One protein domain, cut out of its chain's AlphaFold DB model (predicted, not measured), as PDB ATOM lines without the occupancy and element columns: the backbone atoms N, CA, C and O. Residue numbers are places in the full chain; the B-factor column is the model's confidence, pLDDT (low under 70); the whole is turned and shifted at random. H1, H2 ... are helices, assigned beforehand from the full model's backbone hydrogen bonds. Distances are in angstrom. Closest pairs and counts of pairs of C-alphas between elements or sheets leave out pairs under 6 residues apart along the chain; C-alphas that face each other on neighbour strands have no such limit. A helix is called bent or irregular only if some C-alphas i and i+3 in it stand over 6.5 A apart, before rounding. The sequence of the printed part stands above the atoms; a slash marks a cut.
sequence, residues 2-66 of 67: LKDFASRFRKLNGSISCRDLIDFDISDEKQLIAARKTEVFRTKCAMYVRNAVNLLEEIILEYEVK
ATOM      1  N   LEU A   2     -22.122 -19.275  38.998       92.81
ATOM      2  CA  LEU A   2     -21.804 -20.029  40.234       92.81
ATOM      3  C   LEU A   2     -21.507 -21.529  40.023       92.81
ATOM      4  O   LEU A   2     -20.509 -22.036  40.525       92.81
ATOM      5  N   LYS A   3     -22.360 -22.245  39.271       95.56
ATOM      6  CA  LYS A   3     -22.163 -23.683  38.993       95.56
ATOM      7  C   LYS A   3     -20.897 -23.957  38.173       95.56
ATOM      8  O   LYS A   3     -20.232 -24.960  38.406       95.56
ATOM      9  N   ASP A   4     -20.578 -23.063  37.241       96.31
ATOM     10  CA  ASP A   4     -19.383 -23.162  36.397       96.31
ATOM     11  C   ASP A   4     -18.119 -22.938  37.235       96.31
ATOM     12  O   ASP A   4     -17.251 -23.805  37.281       96.31
ATOM     13  N   PHE A   5     -18.091 -21.862  38.031       97.94
ATOM     14  CA  PHE A   5     -17.015 -21.603  38.985       97.94
ATOM     15  C   PHE A   5     -16.785 -22.789  39.929       97.94
ATOM     16  O   PHE A   5     -15.668 -23.287  40.022       97.94
ATOM     17  N   ALA A   6     -17.835 -23.298  40.584       98.12
ATOM     18  CA  ALA A   6     -17.702 -24.416  41.517       98.12
ATOM     19  C   ALA A   6     -17.177 -25.694  40.834       98.12
ATOM     20  O   ALA A   6     -16.381 -26.427  41.423       98.12
ATOM     21  N   SER A   7     -17.594 -25.951  39.588       98.25
ATOM     22  CA  SER A   7     -17.110 -27.078  38.786       98.25
ATOM     23  C   SER A   7     -15.625 -26.930  38.438       98.25
ATOM     24  O   SER A   7     -14.835 -27.836  38.713       98.25
ATOM     25  N   ARG A   8     -15.217 -25.770  37.901       98.50
ATOM     26  CA  ARG A   8     -13.820 -25.497  37.527       98.50
ATOM     27  C   ARG A   8     -12.902 -25.462  38.749       98.50
ATOM     28  O   ARG A   8     -11.843 -26.085  38.726       98.50
ATOM     29  N   PHE A   9     -13.334 -24.835  39.843       98.69
ATOM     30  CA  PHE A   9     -12.581 -24.799  41.094       98.69
ATOM     31  C   PHE A   9     -12.375 -26.203  41.666       98.69
ATOM     32  O   PHE A   9     -11.253 -26.548  42.031       98.69
ATOM     33  N   ARG A  10     -13.426 -27.039  41.701       98.62
ATOM     34  CA  ARG A  10     -13.304 -28.438  42.137       98.62
ATOM     35  C   ARG A  10     -12.362 -29.224  41.230       98.62
ATOM     36  O   ARG A  10     -11.555 -29.991  41.735       98.62
ATOM     37  N   LYS A  11     -12.439 -29.036  39.911       98.56
ATOM     38  CA  LYS A  11     -11.549 -29.712  38.956       98.56
ATOM     39  C   LYS A  11     -10.080 -29.332  39.173       98.56
ATOM     40  O   LYS A  11      -9.221 -30.197  39.065       98.56
ATOM     41  N   LEU A  12      -9.807 -28.065  39.482       98.44
ATOM     42  CA  LEU A  12      -8.454 -27.557  39.707       98.44
ATOM     43  C   LEU A  12      -7.887 -27.957  41.079       98.44
ATOM     44  O   LEU A  12      -6.717 -28.310  41.177       98.44
ATOM     45  N   ASN A  13      -8.703 -27.895  42.134       98.31
ATOM     46  CA  ASN A  13      -8.239 -28.003  43.522       98.31
ATOM     47  C   ASN A  13      -8.650 -29.310  44.223       98.31
ATOM     48  O   ASN A  13      -8.264 -29.537  45.365       98.31
ATOM     49  N   GLY A  14      -9.456 -30.155  43.577       98.31
ATOM     50  CA  GLY A  14      -9.955 -31.431  44.105       98.31
ATOM     51  C   GLY A  14     -11.249 -31.325  44.920       98.31
ATOM     52  O   GLY A  14     -12.090 -32.218  44.853       98.31
ATOM     53  N   SER A  15     -11.471 -30.222  45.638       98.31
ATOM     54  CA  SER A  15     -12.705 -29.982  46.401       98.31
ATOM     55  C   SER A  15     -13.099 -28.501  46.401       98.31
ATOM     56  O   SER A  15     -12.389 -27.643  45.883       98.31
ATOM     57  N   ILE A  16     -14.270 -28.215  46.967       97.62
ATOM     58  CA  ILE A  16     -14.727 -26.866  47.347       97.62
ATOM     59  C   ILE A  16     -14.875 -26.729  48.871       97.62
ATOM     60  O   ILE A  16     -15.175 -25.649  49.366       97.62
ATOM     61  N   SER A  17     -14.710 -27.827  49.615       97.06
ATOM     62  CA  SER A  17     -14.779 -27.854  51.074       97.06
ATOM     63  C   SER A  17     -13.408 -27.528  51.647       97.06
ATOM     64  O   SER A  17     -12.441 -28.221  51.343       97.06
ATOM     65  N   CYS A  18     -13.317 -26.521  52.520       96.56
ATOM     66  CA  CYS A  18     -12.066 -26.209  53.212       96.56
ATOM     67  C   CYS A  18     -11.500 -27.441  53.921       96.56
ATOM     68  O   CYS A  18     -10.305 -27.689  53.814       96.56
ATOM     69  N   ARG A  19     -12.359 -28.240  54.567       97.62
ATOM     70  CA  ARG A  19     -11.949 -29.442  55.299       97.62
ATOM     71  C   ARG A  19     -11.194 -30.436  54.419       97.62
ATOM     72  O   ARG A  19     -10.160 -30.933  54.844       97.62
ATOM     73  N   ASP A  20     -11.663 -30.665  53.195       98.12
ATOM     74  CA  ASP A  20     -11.007 -31.583  52.252       98.12
ATOM     75  C   ASP A  20      -9.748 -30.962  51.635       98.12
ATOM     76  O   ASP A  20      -8.804 -31.658  51.290       98.12
ATOM     77  N   LEU A  21      -9.740 -29.640  51.459       98.06
ATOM     78  CA  LEU A  21      -8.627 -28.922  50.838       98.06
ATOM     79  C   LEU A  21      -7.406 -28.841  51.764       98.06
ATOM     80  O   LEU A  21      -6.258 -28.944  51.319       98.06
ATOM     81  N   ILE A  22      -7.640 -28.626  53.061       97.50
ATOM     82  CA  ILE A  22      -6.568 -28.401  54.037       97.50
ATOM     83  C   ILE A  22      -6.370 -29.551  55.019       97.50
ATOM     84  O   ILE A  22      -5.442 -29.470  55.814       97.50
ATOM     85  N   ASP A  23      -7.194 -30.597  54.947       97.25
ATOM     86  CA  ASP A  23      -7.145 -31.783  55.811       97.25
ATOM     87  C   ASP A  23      -7.428 -31.494  57.301       97.25
ATOM     88  O   ASP A  23      -7.091 -32.289  58.178       97.25
ATOM     89  N   PHE A  24      -8.073 -30.359  57.600       97.94
ATOM     90  CA  PHE A  24      -8.475 -29.966  58.953       97.94
ATOM     91  C   PHE A  24      -9.916 -29.477  58.986       97.94
ATOM     92  O   PHE A  24     -10.327 -28.641  58.180       97.94
ATOM     93  N   ASP A  25     -10.667 -29.931  59.986       97.75
ATOM     94  CA  ASP A  25     -11.945 -29.324  60.332       97.75
ATOM     95  C   ASP A  25     -11.719 -28.065  61.181       97.75
ATOM     96  O   ASP A  25     -11.438 -28.138  62.373       97.75
ATOM     97  N   ILE A  26     -11.824 -26.888  60.566       96.44
ATOM     98  CA  ILE A  26     -11.605 -25.603  61.251       96.44
ATOM     99  C   ILE A  26     -12.765 -25.188  62.166       96.44
ATOM    100  O   ILE A  26     -12.639 -24.188  62.874       96.44
ATOM    101  N   SER A  27     -13.881 -25.923  62.150       96.62
ATOM    102  CA  SER A  27     -14.973 -25.755  63.112       96.62
ATOM    103  C   SER A  27     -14.707 -26.499  64.425       96.62
ATOM    104  O   SER A  27     -15.363 -26.209  65.424       96.62
ATOM    105  N   ASP A  28     -13.731 -27.414  64.449       98.31
ATOM    106  CA  ASP A  28     -13.222 -28.053  65.663       98.31
ATOM    107  C   ASP A  28     -12.006 -27.281  66.202       98.31
ATOM    108  O   ASP A  28     -11.003 -27.079  65.513       98.31
ATOM    109  N   GLU A  29     -12.073 -26.846  67.462       98.38
ATOM    110  CA  GLU A  29     -11.032 -26.012  68.076       98.38
ATOM    111  C   GLU A  29      -9.661 -26.709  68.132       98.38
ATOM    112  O   GLU A  29      -8.626 -26.082  67.889       98.38
ATOM    113  N   LYS A  30      -9.628 -28.020  68.404       98.38
ATOM    114  CA  LYS A  30      -8.371 -28.777  68.502       98.38
ATOM    115  C   LYS A  30      -7.716 -28.906  67.132       98.38
ATOM    116  O   LYS A  30      -6.502 -28.729  67.011       98.38
ATOM    117  N   GLN A  31      -8.508 -29.183  66.102       98.25
ATOM    118  CA  GLN A  31      -8.029 -29.256  64.725       98.25
ATOM    119  C   GLN A  31      -7.609 -27.887  64.192       98.25
ATOM    120  O   GLN A  31      -6.578 -27.799  63.529       98.25
ATOM    121  N   LEU A  32      -8.309 -26.806  64.543       97.50
ATOM    122  CA  LEU A  32      -7.886 -25.446  64.209       97.50
ATOM    123  C   LEU A  32      -6.514 -25.111  64.816       97.50
ATOM    124  O   LEU A  32      -5.649 -24.556  64.134       97.50
ATOM    125  N   ILE A  33      -6.284 -25.468  66.084       97.62
ATOM    126  CA  ILE A  33      -4.977 -25.294  66.736       97.62
ATOM    127  C   ILE A  33      -3.899 -26.115  66.018       97.62
ATOM    128  O   ILE A  33      -2.789 -25.618  65.826       97.62
ATOM    129  N   ALA A  34      -4.204 -27.348  65.605       97.62
ATOM    130  CA  ALA A  34      -3.276 -28.178  64.840       97.62
ATOM    131  C   ALA A  34      -2.956 -27.564  63.465       97.62
ATOM    132  O   ALA A  34      -1.782 -27.421  63.129       97.62
ATOM    133  N   ALA A  35      -3.966 -27.104  62.723       97.50
ATOM    134  CA  ALA A  35      -3.820 -26.460  61.416       97.50
ATOM    135  C   ALA A  35      -2.925 -25.211  61.467       97.50
ATOM    136  O   ALA A  35      -2.110 -24.970  60.579       97.50
ATOM    137  N   ARG A  36      -3.030 -24.413  62.538       96.00
ATOM    138  CA  ARG A  36      -2.173 -23.232  62.738       96.00
ATOM    139  C   ARG A  36      -0.691 -23.587  62.873       96.00
ATOM    140  O   ARG A  36       0.146 -22.763  62.534       96.00
ATOM    141  N   LYS A  37      -0.361 -24.796  63.335       97.31
ATOM    142  CA  LYS A  37       1.026 -25.261  63.493       97.31
ATOM    143  C   LYS A  37       1.643 -25.791  62.195       97.31
ATOM    144  O   LYS A  37       2.850 -25.999  62.159       97.31
ATOM    145  N   THR A  38       0.848 -26.029  61.150       95.06
ATOM    146  CA  THR A  38       1.313 -26.617  59.880       95.06
ATOM    147  C   THR A  38       1.466 -25.595  58.751       95.06
ATOM    148  O   THR A  38       1.697 -25.984  57.608       95.06
ATOM    149  N   GLU A  39       1.316 -24.294  59.038       95.00
ATOM    150  CA  GLU A  39       1.347 -23.201  58.046       95.00
ATOM    151  C   GLU A  39       0.306 -23.350  56.915       95.00
ATOM    152  O   GLU A  39       0.394 -22.675  55.885       95.00
ATOM    153  N   VAL A  40      -0.710 -24.206  57.083       97.38
ATOM    154  CA  VAL A  40      -1.627 -24.588  55.994       97.38
ATOM    155  C   VAL A  40      -2.416 -23.401  55.434       97.38
ATOM    156  O   VAL A  40      -2.693 -23.334  54.238       97.38
ATOM    157  N   PHE A  41      -2.713 -22.403  56.269       97.44
ATOM    158  CA  PHE A  41      -3.380 -21.176  55.834       97.44
ATOM    159  C   PHE A  41      -2.491 -20.324  54.919       97.44
ATOM    160  O   PHE A  41      -2.974 -19.718  53.963       97.44
ATOM    161  N   ARG A  42      -1.181 -20.303  55.175       96.56
ATOM    162  CA  ARG A  42      -0.223 -19.534  54.378       96.56
ATOM    163  C   ARG A  42       0.161 -20.260  53.092       96.56
ATOM    164  O   ARG A  42       0.342 -19.608  52.070       96.56
ATOM    165  N   THR A  43       0.290 -21.584  53.133       94.62
ATOM    166  CA  THR A  43       0.769 -22.378  51.992       94.62
ATOM    167  C   THR A  43      -0.369 -22.855  51.092       94.62
ATOM    168  O   THR A  43      -0.318 -22.630  49.885       94.62
ATOM    169  N   LYS A  44      -1.424 -23.457  51.658       97.31
ATOM    170  CA  LYS A  44      -2.566 -23.978  50.894       97.31
ATOM    171  C   LYS A  44      -3.656 -22.924  50.683       97.31
ATOM    172  O   LYS A  44      -4.020 -22.662  49.540       97.31
ATOM    173  N   CYS A  45      -4.166 -22.275  51.738       97.88
ATOM    174  CA  CYS A  45      -5.294 -21.342  51.562       97.88
ATOM    175  C   CYS A  45      -4.946 -20.152  50.661       97.88
ATOM    176  O   CYS A  45      -5.758 -19.783  49.818       97.88
ATOM    177  N   ALA A  46      -3.738 -19.590  50.771       97.88
ATOM    178  CA  ALA A  46      -3.301 -18.514  49.879       97.88
ATOM    179  C   ALA A  46      -3.288 -18.939  48.396       97.88
ATOM    180  O   ALA A  46      -3.700 -18.168  47.528       97.88
ATOM    181  N   MET A  47      -2.868 -20.175  48.103       98.31
ATOM    182  CA  MET A  47      -2.938 -20.749  46.755       98.31
ATOM    183  C   MET A  47      -4.394 -20.895  46.294       98.31
ATOM    184  O   MET A  47      -4.723 -20.484  45.186       98.31
ATOM    185  N   TYR A  48      -5.285 -21.411  47.145       98.62
ATOM    186  CA  TYR A  48      -6.701 -21.564  46.802       98.62
ATOM    187  C   TYR A  48      -7.407 -20.230  46.539       98.62
ATOM    188  O   TYR A  48      -8.196 -20.143  45.601       98.62
ATOM    189  N   VAL A  49      -7.093 -19.178  47.303       98.44
ATOM    190  CA  VAL A  49      -7.614 -17.823  47.050       98.44
ATOM    191  C   VAL A  49      -7.127 -17.301  45.699       98.44
ATOM    192  O   VAL A  49      -7.937 -16.812  44.917       98.44
ATOM    193  N   ARG A  50      -5.837 -17.459  45.377       98.56
ATOM    194  CA  ARG A  50      -5.295 -17.080  44.061       98.56
ATOM    195  C   ARG A  50      -5.999 -17.825  42.927       98.56
ATOM    196  O   ARG A  50      -6.414 -17.205  41.956       98.56
ATOM    197  N   ASN A  51      -6.184 -19.133  43.078       98.50
ATOM    198  CA  ASN A  51      -6.887 -19.952  42.094       98.50
ATOM    199  C   ASN A  51      -8.344 -19.500  41.916       98.50
ATOM    200  O   ASN A  51      -8.836 -19.477  40.793       98.50
ATOM    201  N   ALA A  52      -9.029 -19.121  43.000       98.44
ATOM    202  CA  ALA A  52     -10.388 -18.592  42.929       98.44
ATOM    203  C   ALA A  52     -10.455 -17.267  42.158       98.44
ATOM    204  O   ALA A  52     -11.323 -17.123  41.301       98.44
ATOM    205  N   VAL A  53      -9.547 -16.328  42.446       98.50
ATOM    206  CA  VAL A  53      -9.489 -15.022  41.766       98.50
ATOM    207  C   VAL A  53      -9.227 -15.209  40.274       98.50
ATOM    208  O   VAL A  53     -10.041 -14.761  39.475       98.50
ATOM    209  N   ASN A  54      -8.185 -15.959  39.904       98.50
ATOM    210  CA  ASN A  54      -7.848 -16.207  38.500       98.50
ATOM    211  C   ASN A  54      -9.021 -16.854  37.737       98.50
ATOM    212  O   ASN A  54      -9.372 -16.417  36.646       98.50
ATOM    213  N   LEU A  55      -9.676 -17.863  38.330       98.06
ATOM    214  CA  LEU A  55     -10.837 -18.514  37.712       98.06
ATOM    215  C   LEU A  55     -12.025 -17.562  37.547       98.06
ATOM    216  O   LEU A  55     -12.758 -17.666  36.566       98.06
ATOM    217  N   LEU A  56     -12.265 -16.674  38.513       97.38
ATOM    218  CA  LEU A  56     -13.339 -15.690  38.404       97.38
ATOM    219  C   LEU A  56     -13.033 -14.649  37.330       97.38
ATOM    220  O   LEU A  56     -13.938 -14.330  36.566       97.38
ATOM    221  N   GLU A  57     -11.793 -14.168  37.235       97.38
ATOM    222  CA  GLU A  57     -11.357 -13.257  36.170       97.38
ATOM    223  C   GLU A  57     -11.562 -13.888  34.785       97.38
ATOM    224  O   GLU A  57     -12.192 -13.276  33.925       97.38
ATOM    225  N   GLU A  58     -11.132 -15.139  34.593       96.56
ATOM    226  CA  GLU A  58     -11.366 -15.897  33.355       96.56
ATOM    227  C   GLU A  58     -12.860 -16.009  33.023       96.56
ATOM    228  O   GLU A  58     -13.281 -15.712  31.906       96.56
ATOM    229  N   ILE A  59     -13.682 -16.409  33.999       95.94
ATOM    230  CA  ILE A  59     -15.127 -16.565  33.805       95.94
ATOM    231  C   ILE A  59     -15.781 -15.219  33.476       95.94
ATOM    232  O   ILE A  59     -16.642 -15.172  32.607       95.94
ATOM    233  N   ILE A  60     -15.408 -14.128  34.147       95.50
ATOM    234  CA  ILE A  60     -15.986 -12.803  33.888       95.50
ATOM    235  C   ILE A  60     -15.653 -12.356  32.462       95.50
ATOM    236  O   ILE A  60     -16.571 -12.026  31.714       95.50
ATOM    237  N   LEU A  61     -14.385 -12.456  32.051       95.38
ATOM    238  CA  LEU A  61     -13.954 -12.122  30.689       95.38
ATOM    239  C   LEU A  61     -14.682 -12.971  29.634       95.38
ATOM    240  O   LEU A  61     -15.167 -12.444  28.635       95.38
ATOM    241  N   GLU A  62     -14.825 -14.282  29.859       93.69
ATOM    242  CA  GLU A  62     -15.579 -15.165  28.960       93.69
ATOM    243  C   GLU A  62     -17.060 -14.781  28.833       93.69
ATOM    244  O   GLU A  62     -17.667 -15.051  27.797       93.69
ATOM    245  N   TYR A  63     -17.673 -14.237  29.889       88.06
ATOM    246  CA  TYR A  63     -19.077 -13.821  29.875       88.06
ATOM    247  C   TYR A  63     -19.253 -12.449  29.223       88.06
ATOM    248  O   TYR A  63     -20.204 -12.283  28.467       88.06
ATOM    249  N   GLU A  64     -18.343 -11.505  29.459       87.25
ATOM    250  CA  GLU A  64     -18.359 -10.190  28.805       87.25
ATOM    251  C   GLU A  64     -18.162 -10.301  27.289       87.25
ATOM    252  O   GLU A  64     -18.836  -9.609  26.541       87.25
ATOM    253  N   VAL A  65     -17.318 -11.229  26.818       78.88
ATOM    254  CA  VAL A  65     -17.127 -11.502  25.377       78.88
ATOM    255  C   VAL A  65     -18.353 -12.174  24.730       78.88
ATOM    256  O   VAL A  65     -18.485 -12.178  23.507       78.88
ATOM    257  N   LYS A  66     -19.247 -12.779  25.523       70.75
ATOM    258  CA  LYS A  66     -20.458 -13.465  25.033       70.75
ATOM    259  C   LYS A  66     -21.705 -12.573  24.997       70.75
ATOM    260  O   LYS A  66     -22.737 -13.050  24.518       70.75
TER     261      LYS A  66
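AT A GLANCE: This is residues 2 to 66 of the 67 residues of the protein "C_GCAxxG_C_C family protein" of Clostridiaceae bacterium (UniProt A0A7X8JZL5). A narrow U of helices: one long helix, H4, makes the whole of one limb, and H1 and H2 follow each other along the other limb, packed on H4. Short H3 sits at the closed end, where the chain turns back, and residues 60 to 66 stick out free at the open end. The printed part has 65 residues with four named helices, in the order H1, H2, H3, H4, and no named strand; the class is all helix. The whole is loose, with a radius of gyration of the C-alphas of 14.2 A, and a rod in outline, spanning 48 by 19 by 15 A.

HOW THE PARTS SIT: H1, residues 2 to 13, touches H4, residues 40 to 64, and meets it with residues 48 to 59 of H4 alone. Their closest C-alphas, those of Phe 9 and Ala 52, are 6.8 A apart. The two run opposite ways at a steep tilt of 44 degrees. H2, residues 18 to 22, is close to H1 but not clearly touching, with the C-alphas of Asn 13 and Leu 21 closest at 7.4 A. H2 touches H4 with residues 40 to 45 of H4 alone; the closest C-alphas, of Ile 22 and Val 40, are 6.5 A apart. H3, residues 29 to 36, is apart from H1, and it is only just apart from H2, with a closest distance of 8.1 A between C-alphas. H3 is close to H4 but not clearly touching, with the C-alphas of Ala 35 and Phe 41 closest at 7.7 A, and their lines are about perpendicular at 82 degrees. Each O i to N i+4 pair is within hydrogen-bond range in H1, H2 and H3; in H4 it is 18 of 21.

IN THESE COORDINATES: H1 begins at C-alpha 2, at (-21.804, -20.029, 40.234), and is 16.1 A long from first to last C-alpha. H2 has five residues, and H3 is 10.7 A long from C-alpha 29 to C-alpha 36. H4 runs 35.0 A from C-alpha 40, at (-1.627, -24.588, 55.994), to C-alpha 64, at (-18.359, -10.190, 28.805). It is neither bent nor irregular, but only just: C-alphas 42 and 45 are 6.1 A apart.

THE WHOLE: The two C-alphas farthest apart, those of Lys 30 and Lys 66, are 47.6 A from each other, while the first and last printed C-alphas, of Leu 2 and Lys 66, are 16.6 A apart. The printed part has no cut. The links from H1 to H2 and from H3 to H4 are tight, the link from H2 to H3 is short, and no link is long. Residues 60 to 66, of which 60 to 64 belong to H4, stand free. The mean pLDDT of the printed part is 96.4, and no printed residue is under 70.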